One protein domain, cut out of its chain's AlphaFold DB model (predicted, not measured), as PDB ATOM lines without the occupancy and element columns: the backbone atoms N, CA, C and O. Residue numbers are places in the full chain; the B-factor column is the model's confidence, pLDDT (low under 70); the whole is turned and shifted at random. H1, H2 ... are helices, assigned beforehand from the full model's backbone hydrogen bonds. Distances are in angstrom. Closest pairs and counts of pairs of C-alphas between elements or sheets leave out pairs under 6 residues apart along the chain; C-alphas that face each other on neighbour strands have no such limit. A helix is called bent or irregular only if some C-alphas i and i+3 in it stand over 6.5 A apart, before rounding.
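Overview. This is residues 43 to 134 of the 134 residues of an uncharacterized protein of Rhodospirillales bacterium RIFCSPLOWO2_12_FULL_58_28 (UniProt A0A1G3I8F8). Four helices run up and down side by side in a bundle, H4 closing back on H1, and H4, the longest helix, runs on past the other three as an arm. Residues 122 to 134 stick out free of the body, and this arm makes the length of the whole. The printed part has 92 residues with four named helices, H1, H2, H3 and H4 in that order along the chain, and no named strand; its class is all helix. It is only just compact, close to loose, with a radius of gyration of the C-alphas of 14.7 A and spans of 56 by 27 by 21 A.

Arrangement. Begin with H4, residues 104 to 130. It touches H3, residues 86 to 100, with residues 104 to 114 alone; look at the C-alphas of Ile 95 and Ala 107, their closest, 4.9 A apart. These two form a helical hairpin at a shallow tilt of 10 degrees, opposite ways. H4 also touches H1, residues 49 to 62, at a shallow tilt of 15 degrees, opposite ways, the closest C-alphas being those of Tyr 61 and Leu 104, 5.4 A apart. H2, residues 64 to 84, touches H1 in a helical hairpin at a shallow tilt of 16 degrees, with the closest C-alphas, those of Met 60 and Phe 67, 5.0 A apart. H2 touches H3 with residues 78 to 82 alone, in a third helical hairpin at a shallow tilt of 18 degrees; the closest C-alphas, those of Val 82 and Gly 89, are 5.5 A apart. H1 and H3 are near each other, while H2 and H4 are apart. In H1 every O i to N i+4 pair is within hydrogen-bond range; in H2 it is 13 of 17, in H3 9 of 11 and in H4 20 of 23.

Along the chain. Find C-alpha 104 at (180.721, 168.086, 107.417); from there H4 runs 40.0 A to C-alpha 130 at (192.125, 139.893, 81.371). H1 begins at C-alpha 49, at (181.720, 149.980, 101.078), and spans 20.3 A to C-alpha 62. H2 spans 29.1 A from C-alpha 64 to C-alpha 84, with a kink of 55 degrees near residue 71; it is irregular, C-alphas 65 and 68 being 7.4 A apart. H3 spans 21.4 A from C-alpha 86 to C-alpha 100 and is irregular too, C-alphas 87 and 90 being 7.2 A apart.

Size, cuts and confidence. The C-alphas of Gly 65 and Ala 134, the two farthest apart, stand 56.6 A from each other. Without residues 122 to 134 the body spans 33 by 28 by 19 A. The printed part has no cut, and its three links between helices are tight. The mean pLDDT of the printed part is 91.9; look to residues 129 to 134 for the values under 70.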
ATOM      1  N   ALA A  43     169.438 154.846 100.691       92.06
ATOM      2  CA  ALA A  43     170.056 153.739 101.423       92.06
ATOM      3  C   ALA A  43     170.187 152.457 100.576       92.06
ATOM      4  O   ALA A  43     171.163 151.729 100.713       92.06
ATOM      5  N   GLU A  44     169.213 152.197  99.701       93.62
ATOM      6  CA  GLU A  44     169.183 151.047  98.785       93.62
ATOM      7  C   GLU A  44     170.195 151.139  97.632       93.62
ATOM      8  O   GLU A  44     170.570 150.116  97.065       93.62
ATOM      9  N   ASP A  45     170.673 152.343  97.312       94.50
ATOM     10  CA  ASP A  45     171.702 152.563  96.291       94.50
ATOM     11  C   ASP A  45     173.119 152.427  96.879       94.50
ATOM     12  O   ASP A  45     174.095 152.273  96.144       94.50
ATOM     13  N   ALA A  46     173.247 152.459  98.211       95.94
ATOM     14  CA  ALA A  46     174.515 152.391  98.929       95.94
ATOM     15  C   ALA A  46     175.068 150.953  99.003       95.94
ATOM     16  O   ALA A  46     175.159 150.334 100.067       95.94
ATOM     17  N   ASN A  47     175.431 150.411  97.840       96.06
ATOM     18  CA  ASN A  47     175.724 148.987  97.666       96.06
ATOM     19  C   ASN A  47     177.211 148.618  97.772       96.06
ATOM     20  O   ASN A  47     177.525 147.446  97.975       96.06
ATOM     21  N   THR A  48     178.118 149.592  97.721       96.75
ATOM     22  CA  THR A  48     179.563 149.387  97.920       96.75
ATOM     23  C   THR A  48     180.021 149.915  99.288       96.75
ATOM     24  O   THR A  48     179.323 150.743  99.890       96.75
ATOM     25  N   PRO A  49     181.165 149.452  99.831       96.94
ATOM     26  CA  PRO A  49     181.720 149.980 101.078       96.94
ATOM     27  C   PRO A  49     181.846 151.511 101.089       96.94
ATOM     28  O   PRO A  49     181.391 152.160 102.037       96.94
ATOM     29  N   SER A  50     182.375 152.099 100.016       97.94
ATOM     30  CA  SER A  50     182.565 153.550  99.922       97.94
ATOM     31  C   SER A  50     181.245 154.298  99.766       97.94
ATOM     32  O   SER A  50     181.070 155.353 100.379       97.94
ATOM     33  N   LEU A  51     180.267 153.740  99.038       97.81
ATOM     34  CA  LEU A  51     178.925 154.324  98.949       97.81
ATOM     35  C   LEU A  51     178.183 154.306 100.291       97.81
ATOM     36  O   LEU A  51     177.449 155.246 100.587       97.81
ATOM     37  N   LYS A  52     178.381 153.288 101.139       97.69
ATOM     38  CA  LYS A  52     177.790 153.250 102.492       97.69
ATOM     39  C   LYS A  52     178.349 154.350 103.389       97.69
ATOM     40  O   LYS A  52     177.588 155.000 104.105       97.69
ATOM     41  N   ILE A  53     179.662 154.574 103.333       97.81
ATOM     42  CA  ILE A  53     180.331 155.662 104.060       97.81
ATOM     43  C   ILE A  53     179.847 157.020 103.544       97.81
ATOM     44  O   ILE A  53     179.412 157.858 104.336       97.81
ATOM     45  N   TYR A  54     179.827 157.194 102.220       97.50
ATOM     46  CA  TYR A  54     179.293 158.383 101.563       97.50
ATOM     47  C   TYR A  54     177.849 158.679 101.976       97.50
ATOM     48  O   TYR A  54     177.524 159.816 102.320       97.50
ATOM     49  N   TYR A  55     176.988 157.659 101.997       96.75
ATOM     50  CA  TYR A  55     175.597 157.793 102.415       96.75
ATOM     51  C   TYR A  55     175.491 158.267 103.872       96.75
ATOM     52  O   TYR A  55     174.772 159.227 104.140       96.75
ATOM     53  N   MET A  56     176.253 157.679 104.805       96.25
ATOM     54  CA  MET A  56     176.245 158.116 106.211       96.25
ATOM     55  C   MET A  56     176.676 159.567 106.374       96.25
ATOM     56  O   MET A  56     176.003 160.330 107.067       96.25
ATOM     57  N   ILE A  57     177.776 159.960 105.734       96.12
ATOM     58  CA  ILE A  57     178.283 161.332 105.816       96.12
ATOM     59  C   ILE A  57     177.298 162.304 105.169       96.12
ATOM     60  O   ILE A  57     177.019 163.353 105.740       96.12
ATOM     61  N   THR A  58     176.678 161.922 104.051       94.94
ATOM     62  CA  THR A  58     175.618 162.713 103.415       94.94
ATOM     63  C   THR A  58     174.422 162.898 104.351       94.94
ATOM     64  O   THR A  58     173.956 164.022 104.496       94.94
ATOM     65  N   CYS A  59     173.955 161.848 105.039       93.69
ATOM     66  CA  CYS A  59     172.874 161.956 106.025       93.69
ATOM     67  C   CYS A  59     173.220 162.920 107.169       93.69
ATOM     68  O   CYS A  59     172.385 163.739 107.551       93.69
ATOM     69  N   MET A  60     174.446 162.842 107.692       93.88
ATOM     70  CA  MET A  60     174.923 163.745 108.744       93.88
ATOM     71  C   MET A  60     175.050 165.186 108.249       93.88
ATOM     72  O   MET A  60     174.697 166.107 108.978       93.88
ATOM     73  N   TYR A  61     175.482 165.377 107.002       93.38
ATOM     74  CA  TYR A  61     175.597 166.691 106.384       93.38
ATOM     75  C   TYR A  61     174.230 167.347 106.160       93.38
ATOM     76  O   TYR A  61     174.024 168.471 106.599       93.38
ATOM     77  N   ILE A  62     173.269 166.650 105.540       92.25
ATOM     78  CA  ILE A  62     171.932 167.211 105.254       92.25
ATOM     79  C   ILE A  62     171.072 167.387 106.504       92.25
ATOM     80  O   ILE A  62     170.186 168.234 106.533       92.25
ATOM     81  N   ASN A  63     171.296 166.558 107.523       89.75
ATOM     82  CA  ASN A  63     170.562 166.600 108.774       89.75
ATOM     83  C   ASN A  63     171.551 166.472 109.939       89.75
ATOM     84  O   ASN A  63     171.780 165.354 110.420       89.75
ATOM     85  N   PRO A  64     172.093 167.600 110.437       82.38
ATOM     86  CA  PRO A  64     173.037 167.602 111.555       82.38
ATOM     87  C   PRO A  64     172.503 166.902 112.814       82.38
ATOM     88  O   PRO A  64     173.262 166.273 113.547       82.38
ATOM     89  N   GLY A  65     171.182 166.910 113.037       86.06
ATOM     90  CA  GLY A  65     170.548 166.193 114.150       86.06
ATOM     91  C   GLY A  65     170.668 164.665 114.070       86.06
ATOM     92  O   GLY A  65     170.422 163.977 115.057       86.06
ATOM     93  N   SER A  66     171.065 164.118 112.916       87.38
ATOM     94  CA  SER A  66     171.282 162.682 112.714       87.38
ATOM     95  C   SER A  66     172.697 162.208 113.067       87.38
ATOM     96  O   SER A  66     172.953 161.001 113.020       87.38
ATOM     97  N   PHE A  67     173.610 163.121 113.429       90.19
ATOM     98  CA  PHE A  67     175.025 162.811 113.663       90.19
ATOM     99  C   PHE A  67     175.218 161.677 114.672       90.19
ATOM    100  O   PHE A  67     175.773 160.637 114.329       90.19
ATOM    101  N   GLU A  68     174.676 161.818 115.881       88.31
ATOM    102  CA  GLU A  68     174.818 160.824 116.956       88.31
ATOM    103  C   GLU A  68     174.319 159.428 116.554       88.31
ATOM    104  O   GLU A  68     174.934 158.408 116.871       88.31
ATOM    105  N   GLN A  69     173.215 159.369 115.802       89.25
ATOM    106  CA  GLN A  69     172.635 158.109 115.342       89.25
ATOM    107  C   GLN A  69     173.509 157.428 114.280       89.25
ATOM    108  O   GLN A  69     173.655 156.202 114.286       89.25
ATOM    109  N   ASN A  70     174.089 158.213 113.373       91.06
ATOM    110  CA  ASN A  70     174.820 157.707 112.214       91.06
ATOM    111  C   ASN A  70     176.309 157.485 112.499       91.06
ATOM    112  O   ASN A  70     176.913 156.581 111.918       91.06
ATOM    113  N   TYR A  71     176.899 158.230 113.435       93.81
ATOM    114  CA  TYR A  71     178.333 158.203 113.718       93.81
ATOM    115  C   TYR A  71     178.825 156.820 114.163       93.81
ATOM    116  O   TYR A  71     179.850 156.329 113.691       93.81
ATOM    117  N   LYS A  72     178.059 156.117 115.008       94.00
ATOM    118  CA  LYS A  72     178.408 154.748 115.430       94.00
ATOM    119  C   LYS A  72     178.446 153.768 114.251       94.00
ATOM    120  O   LYS A  72     179.327 152.907 114.200       94.00
ATOM    121  N   SER A  73     177.500 153.891 113.323       95.06
ATOM    122  CA  SER A  73     177.443 153.073 112.108       95.06
ATOM    123  C   SER A  73     178.587 153.420 111.160       95.06
ATOM    124  O   SER A  73     179.248 152.510 110.664       95.06
ATOM    125  N   LEU A  74     178.884 154.712 110.987       97.12
ATOM    126  CA  LEU A  74     180.040 155.176 110.224       97.12
ATOM    127  C   LEU A  74     181.336 154.571 110.774       97.12
ATOM    128  O   LEU A  74     182.066 153.941 110.023       97.12
ATOM    129  N   LEU A  75     181.600 154.676 112.081       96.50
ATOM    130  CA  LEU A  75     182.821 154.133 112.687       96.50
ATOM    131  C   LEU A  75     182.994 152.631 112.447       96.50
ATOM    132  O   LEU A  75     184.119 152.151 112.305       96.50
ATOM    133  N   LYS A  76     181.892 151.877 112.433       97.38
ATOM    134  CA  LYS A  76     181.919 150.452 112.106       97.38
ATOM    135  C   LYS A  76     182.323 150.242 110.643       97.38
ATOM    136  O   LYS A  76     183.280 149.514 110.403       97.38
ATOM    137  N   LEU A  77     181.657 150.924 109.709       97.88
ATOM    138  CA  LEU A  77     181.954 150.849 108.274       97.88
ATOM    139  C   LEU A  77     183.400 151.258 107.966       97.88
ATOM    140  O   LEU A  77     184.090 150.563 107.228       97.88
ATOM    141  N   SER A  78     183.889 152.334 108.586       97.75
ATOM    142  CA  SER A  78     185.266 152.808 108.432       97.75
ATOM    143  C   SER A  78     186.288 151.753 108.857       97.75
ATOM    144  O   SER A  78     187.291 151.548 108.181       97.75
ATOM    145  N   ARG A  79     186.043 151.055 109.974       97.81
ATOM    146  CA  ARG A  79     186.937 149.989 110.455       97.81
ATOM    147  C   ARG A  79     186.911 148.771 109.545       97.81
ATOM    148  O   ARG A  79     187.974 148.219 109.277       97.81
ATOM    149  N   GLU A  80     185.728 148.359 109.100       98.06
ATOM    150  CA  GLU A  80     185.564 147.253 108.150       98.06
ATOM    151  C   GLU A  80     186.335 147.554 106.860       98.06
ATOM    152  O   GLU A  80     187.209 146.777 106.482       98.06
ATOM    153  N   LEU A  81     186.134 148.741 106.282       98.12
ATOM    154  CA  LEU A  81     186.819 149.167 105.064       98.12
ATOM    155  C   LEU A  81     188.346 149.195 105.217       98.12
ATOM    156  O   LEU A  81     189.045 148.635 104.384       98.12
ATOM    157  N   VAL A  82     188.882 149.820 106.271       98.12
ATOM    158  CA  VAL A  82     190.343 149.910 106.462       98.12
ATOM    159  C   VAL A  82     190.957 148.541 106.773       98.12
ATOM    160  O   VAL A  82     192.114 148.292 106.443       98.12
ATOM    161  N   THR A  83     190.196 147.632 107.383       97.94
ATOM    162  CA  THR A  83     190.652 146.254 107.622       97.94
ATOM    163  C   THR A  83     190.722 145.460 106.318       97.94
ATOM    164  O   THR A  83     191.704 144.759 106.085       97.94
ATOM    165  N   GLU A  84     189.695 145.565 105.472       97.00
ATOM    166  CA  GLU A  84     189.613 144.840 104.198       97.00
ATOM    167  C   GLU A  84     190.523 145.444 103.120       97.00
ATOM    168  O   GLU A  84     191.153 144.717 102.351       97.00
ATOM    169  N   VAL A  85     190.632 146.773 103.091       97.12
ATOM    170  CA  VAL A  85     191.386 147.546 102.100       97.12
ATOM    171  C   VAL A  85     192.273 148.581 102.813       97.12
ATOM    172  O   VAL A  85     191.965 149.777 102.811       97.12
ATOM    173  N   PRO A  86     193.413 148.167 103.407       97.25
ATOM    174  CA  PRO A  86     194.278 149.051 104.201       97.25
ATOM    175  C   PRO A  86     194.772 150.309 103.480       97.25
ATOM    176  O   PRO A  86     195.061 151.320 104.122       97.25
ATOM    177  N   SER A  87     194.839 150.289 102.148       97.31
ATOM    178  CA  SER A  87     195.239 151.446 101.341       97.31
ATOM    179  C   SER A  87     194.245 152.615 101.386       97.31
ATOM    180  O   SER A  87     194.615 153.730 101.029       97.31
ATOM    181  N   THR A  88     193.021 152.403 101.880       98.00
ATOM    182  CA  THR A  88     192.033 153.471 102.131       98.00
ATOM    183  C   THR A  88     192.300 154.255 103.420       98.00
ATOM    184  O   THR A  88     191.667 155.284 103.652       98.00
ATOM    185  N   GLY A  89     193.241 153.803 104.260       97.88
ATOM    186  CA  GLY A  89     193.470 154.347 105.600       97.88
ATOM    187  C   GLY A  89     193.738 155.852 105.638       97.88
ATOM    188  O   GLY A  89     193.215 156.524 106.520       97.88
ATOM    189  N   MET A  90     194.489 156.392 104.671       97.94
ATOM    190  CA  MET A  90     194.764 157.834 104.609       97.94
ATOM    191  C   MET A  90     193.507 158.640 104.258       97.94
ATOM    192  O   MET A  90     193.191 159.602 104.942       97.94
ATOM    193  N   ILE A  91     192.729 158.191 103.265       98.06
ATOM    194  CA  ILE A  91     191.472 158.847 102.869       98.06
ATOM    195  C   ILE A  91     190.484 158.849 104.047       98.06
ATOM    196  O   ILE A  91     189.808 159.840 104.310       98.06
ATOM    197  N   MET A  92     190.423 157.746 104.799       98.31
ATOM    198  CA  MET A  92     189.576 157.658 105.988       98.31
ATOM    199  C   MET A  92     190.072 158.520 107.155       98.31
ATOM    200  O   MET A  92     189.243 158.994 107.933       98.31
ATOM    201  N   ALA A  93     191.385 158.725 107.284       98.00
ATOM    202  CA  ALA A  93     191.953 159.639 108.270       98.00
ATOM    203  C   ALA A  93     191.578 161.095 107.951       98.00
ATOM    204  O   ALA A  93     191.061 161.768 108.838       98.00
ATOM    205  N   ASP A  94     191.718 161.523 106.690       98.25
ATOM    206  CA  ASP A  94     191.289 162.850 106.219       98.25
ATOM    207  C   ASP A  94     189.794 163.092 106.491       98.25
ATOM    208  O   ASP A  94     189.403 164.137 107.006       98.25
ATOM    209  N   ILE A  95     188.940 162.107 106.182       98.12
ATOM    210  CA  ILE A  95     187.503 162.184 106.489       98.12
ATOM    211  C   ILE A  95     187.287 162.338 108.002       98.12
ATOM    212  O   ILE A  95     186.458 163.137 108.431       98.12
ATOM    213  N   GLY A  96     188.012 161.566 108.813       97.25
ATOM    214  CA  GLY A  96     187.925 161.621 110.270       97.25
ATOM    215  C   GLY A  96     188.325 162.978 110.852       97.25
ATOM    216  O   GLY A  96     187.657 163.448 111.769       97.25
ATOM    217  N   GLU A  97     189.361 163.615 110.306       98.12
ATOM    218  CA  GLU A  97     189.808 164.957 110.701       98.12
ATOM    219  C   GLU A  97     188.713 166.003 110.448       98.12
ATOM    220  O   GLU A  97     188.312 166.699 111.380       98.12
ATOM    221  N   CYS A  98     188.111 166.010 109.252       97.06
ATOM    222  CA  CYS A  98     186.972 166.885 108.951       97.06
ATOM    223  C   CYS A  98     185.805 166.694 109.936       97.06
ATOM    224  O   CYS A  98     185.176 167.662 110.358       97.06
ATOM    225  N   LEU A  99     185.505 165.452 110.334       95.31
ATOM    226  CA  LEU A  99     184.433 165.176 111.297       95.31
ATOM    227  C   LEU A  99     184.757 165.687 112.709       95.31
ATOM    228  O   LEU A  99     183.847 166.134 113.405       95.31
ATOM    229  N   ILE A 100     186.023 165.629 113.132       95.25
ATOM    230  CA  ILE A 100     186.479 166.169 114.426       95.25
ATOM    231  C   ILE A 100     186.324 167.693 114.452       95.25
ATOM    232  O   ILE A 100     185.861 168.240 115.454       95.25
ATOM    233  N   ASP A 101     186.633 168.353 113.338       95.12
ATOM    234  CA  ASP A 101     186.528 169.807 113.184       95.12
ATOM    235  C   ASP A 101     185.093 170.292 112.914       95.12
ATOM    236  O   ASP A 101     184.854 171.491 112.759       95.12
ATOM    237  N   ASN A 102     184.117 169.375 112.879       91.94
ATOM    238  CA  ASN A 102     182.728 169.638 112.497       91.94
ATOM    239  C   ASN A 102     182.583 170.214 111.067       91.94
ATOM    240  O   ASN A 102     181.566 170.821 110.725       91.94
ATOM    241  N   ASP A 103     183.572 169.974 110.204       93.94
ATOM    242  CA  ASP A 103     183.544 170.293 108.779       93.94
ATOM    243  C   ASP A 103     182.860 169.164 107.989       93.94
ATOM    244  O   ASP A 103     183.471 168.360 107.278       93.94
ATOM    245  N   LEU A 104     181.534 169.086 108.122       93.25
ATOM    246  CA  LEU A 104     180.721 168.086 107.417       93.25
ATOM    247  C   LEU A 104     180.757 168.261 105.891       93.25
ATOM    248  O   LEU A 104     180.565 167.290 105.156       93.25
ATOM    249  N   ARG A 105     181.018 169.483 105.413       92.25
ATOM    250  CA  ARG A 105     181.163 169.771 103.987       92.25
ATOM    251  C   ARG A 105     182.466 169.186 103.456       92.25
ATOM    252  O   ARG A 105     182.428 168.447 102.477       92.25
ATOM    253  N   GLY A 106     183.585 169.441 104.131       94.56
ATOM    254  CA  GLY A 106     184.876 168.843 103.804       94.56
ATOM    255  C   GLY A 106     184.835 167.319 103.878       94.56
ATOM    256  O   GLY A 106     185.281 166.648 102.949       94.56
ATOM    257  N   ALA A 107     184.189 166.753 104.904       96.50
ATOM    258  CA  ALA A 107     184.001 165.304 105.008       96.50
ATOM    259  C   ALA A 107     183.218 164.732 103.808       96.50
ATOM    260  O   ALA A 107     183.579 163.683 103.265       96.50
ATOM    261  N   HIS A 108     182.160 165.422 103.362       94.81
ATOM    262  CA  HIS A 108     181.385 165.038 102.176       94.81
ATOM    263  C   HIS A 108     182.219 165.132 100.894       94.81
ATOM    264  O   HIS A 108     182.211 164.205 100.083       94.81
ATOM    265  N   GLU A 109     183.004 166.198 100.742       93.56
ATOM    266  CA  GLU A 109     183.896 166.391  99.598       93.56
ATOM    267  C   GLU A 109     184.981 165.298  99.524       93.56
ATOM    268  O   GLU A 109     185.237 164.740  98.451       93.56
ATOM    269  N   LYS A 110     185.563 164.911 100.665       97.12
ATOM    270  CA  LYS A 110     186.545 163.818 100.763       97.12
ATOM    271  C   LYS A 110     185.965 162.449 100.419       97.12
ATOM    272  O   LYS A 110     186.672 161.599  99.881       97.12
ATOM    273  N   CYS A 111     184.665 162.231 100.602       97.06
ATOM    274  CA  CYS A 111     184.043 160.991 100.139       97.06
ATOM    275  C   CYS A 111     184.136 160.815  98.615       97.06
ATOM    276  O   CYS A 111     184.209 159.682  98.145       97.06
ATOM    277  N   PHE A 112     184.180 161.892  97.819       96.06
ATOM    278  CA  PHE A 112     184.379 161.756  96.371       96.06
ATOM    279  C   PHE A 112     185.766 161.213  96.018       96.06
ATOM    280  O   PHE A 112     185.934 160.634  94.946       96.06
ATOM    281  N   GLU A 113     186.766 161.434  96.870       97.56
ATOM    282  CA  GLU A 113     188.083 160.811  96.738       97.56
ATOM    283  C   GLU A 113     187.988 159.311  97.018       97.56
ATOM    284  O   GLU A 113     188.448 158.509  96.208       97.56
ATOM    285  N   LEU A 114     187.290 158.936  98.092       98.12
ATOM    286  CA  LEU A 114     187.063 157.538  98.443       98.12
ATOM    287  C   LEU A 114     186.328 156.770  97.329       98.12
ATOM    288  O   LEU A 114     186.779 155.707  96.912       98.12
ATOM    289  N   LEU A 115     185.245 157.340  96.790       97.62
ATOM    290  CA  LEU A 115     184.474 156.747  95.688       97.62
ATOM    291  C   LEU A 115     185.317 156.573  94.417       97.62
ATOM    292  O   LEU A 115     185.234 155.547  93.744       97.62
ATOM    293  N   ARG A 116     186.155 157.565  94.086       97.75
ATOM    294  CA  ARG A 116     187.082 157.474  92.947       97.75
ATOM    295  C   ARG A 116     188.127 156.386  93.156       97.75
ATOM    296  O   ARG A 116     188.478 155.694  92.204       97.75
ATOM    297  N   TYR A 117     188.620 156.242  94.381       97.75
ATOM    298  CA  TYR A 117     189.609 155.230  94.712       97.75
ATOM    299  C   TYR A 117     189.035 153.811  94.632       97.75
ATOM    300  O   TYR A 117     189.664 152.936  94.043       97.75
ATOM    301  N   GLU A 118     187.820 153.594  95.140       97.44
ATOM    302  CA  GLU A 118     187.109 152.317  95.000       97.44
ATOM    303  C   GLU A 118     186.916 151.941  93.523       97.44
ATOM    304  O   GLU A 118     187.322 150.854  93.114       97.44
ATOM    305  N   ALA A 119     186.428 152.871  92.696       96.69
ATOM    306  CA  ALA A 119     186.262 152.643  91.259       96.69
ATOM    307  C   ALA A 119     187.593 152.327  90.544       96.69
ATOM    308  O   ALA A 119     187.640 151.489  89.643       96.69
ATOM    309  N   TYR A 120     188.693 152.972  90.948       96.94
ATOM    310  CA  TYR A 120     190.027 152.656  90.433       96.94
ATOM    311  C   TYR A 120     190.452 151.223  90.787       96.94
ATOM    312  O   TYR A 120     190.958 150.503  89.926       96.94
ATOM    313  N   LEU A 121     190.229 150.783  92.029       95.44
ATOM    314  CA  LEU A 121     190.557 149.419  92.444       95.44
ATOM    315  C   LEU A 121     189.751 148.377  91.661       95.44
ATOM    316  O   LEU A 121     190.315 147.369  91.236       95.44
ATOM    317  N   GLU A 122     188.464 148.630  91.422       93.38
ATOM    318  CA  GLU A 122     187.611 147.759  90.604       93.38
ATOM    319  C   GLU A 122     188.145 147.611  89.171       93.38
ATOM    320  O   GLU A 122     188.206 146.496  88.649       93.38
ATOM    321  N   GLN A 123     188.600 148.708  88.557       93.56
ATOM    322  CA  GLN A 123     189.212 148.686  87.222       93.56
ATOM    323  C   GLN A 123     190.514 147.880  87.201       93.56
ATOM    324  O   GLN A 123     190.674 146.999  86.359       93.56
ATOM    325  N   VAL A 124     191.414 148.109  88.162       93.44
ATOM    326  CA  VAL A 124     192.680 147.361  88.268       93.44
ATOM    327  C   VAL A 124     192.427 145.861  88.426       93.44
ATOM    328  O   VAL A 124     193.122 145.041  87.819       93.44
ATOM    329  N   VAL A 125     191.423 145.482  89.221       90.06
ATOM    330  CA  VAL A 125     191.025 144.080  89.379       90.06
ATOM    331  C   VAL A 125     190.470 143.522  88.067       90.06
ATOM    332  O   VAL A 125     190.872 142.424  87.679       90.06
ATOM    333  N   ALA A 126     189.599 144.248  87.363       87.50
ATOM    334  CA  ALA A 126     189.043 143.805  86.083       87.50
ATOM    335  C   ALA A 126     190.135 143.585  85.017       87.50
ATOM    336  O   ALA A 126     190.173 142.528  84.380       87.50
ATOM    337  N   ASP A 127     191.076 144.523  84.892       84.69
ATOM    338  CA  ASP A 127     192.174 144.458  83.921       84.69
ATOM    339  C   ASP A 127     193.175 143.341  84.254       84.69
ATOM    340  O   ASP A 127     193.644 142.616  83.370       84.69
ATOM    341  N   GLY A 128     193.453 143.124  85.544       71.38
ATOM    342  CA  GLY A 128     194.329 142.050  86.018       71.38
ATOM    343  C   GLY A 128     193.808 140.635  85.725       71.38
ATOM    344  O   GLY A 128     194.607 139.704  85.593       71.38
ATOM    345  N   HIS A 129     192.491 140.458  85.568       58.81
ATOM    346  CA  HIS A 129     191.882 139.178  85.181       58.81
ATOM    347  C   HIS A 129     191.852 138.952  83.656       58.81
ATOM    348  O   HIS A 129     191.693 137.810  83.221       58.81
ATOM    349  N   GLY A 130     192.069 139.990  82.838       55.19
ATOM    350  CA  GLY A 130     192.125 139.893  81.371       55.19
ATOM    351  C   GLY A 130     193.463 139.388  80.804       55.19
ATOM    352  O   GLY A 130     193.522 138.985  79.646       55.19
ATOM    353  N   GLY A 131     194.533 139.370  81.607       49.25
ATOM    354  CA  GLY A 131     195.900 139.062  81.157       49.25
ATOM    355  C   GLY A 131     196.371 137.609  81.304       49.25
ATOM    356  O   GLY A 131     197.545 137.340  81.066       49.25
ATOM    357  N   LYS A 132     195.513 136.668  81.725       47.41
ATOM    358  CA  LYS A 132     195.910 135.263  81.982       47.41
ATOM    359  C   LYS A 132     195.522 134.240  80.907       47.41
ATOM    360  O   LYS A 132     195.790 133.059  81.102       47.41
ATOM    361  N   ASN A 133     194.964 134.673  79.778       44.81
ATOM    362  CA  ASN A 133     194.650 133.800  78.642       44.81
ATOM    363  C   ASN A 133     195.302 134.326  77.353       44.81
ATOM    364  O   ASN A 133     194.625 134.922  76.518       44.81
ATOM    365  N   ALA A 134     196.609 134.111  77.205       38.84
ATOM    366  CA  ALA A 134     197.318 134.165  75.928       38.84
ATOM    367  C   ALA A 134     198.490 133.179  75.952       38.84
ATOM    368  O   ALA A 134     199.201 133.152  76.983       38.84
TER     369      ALA A 134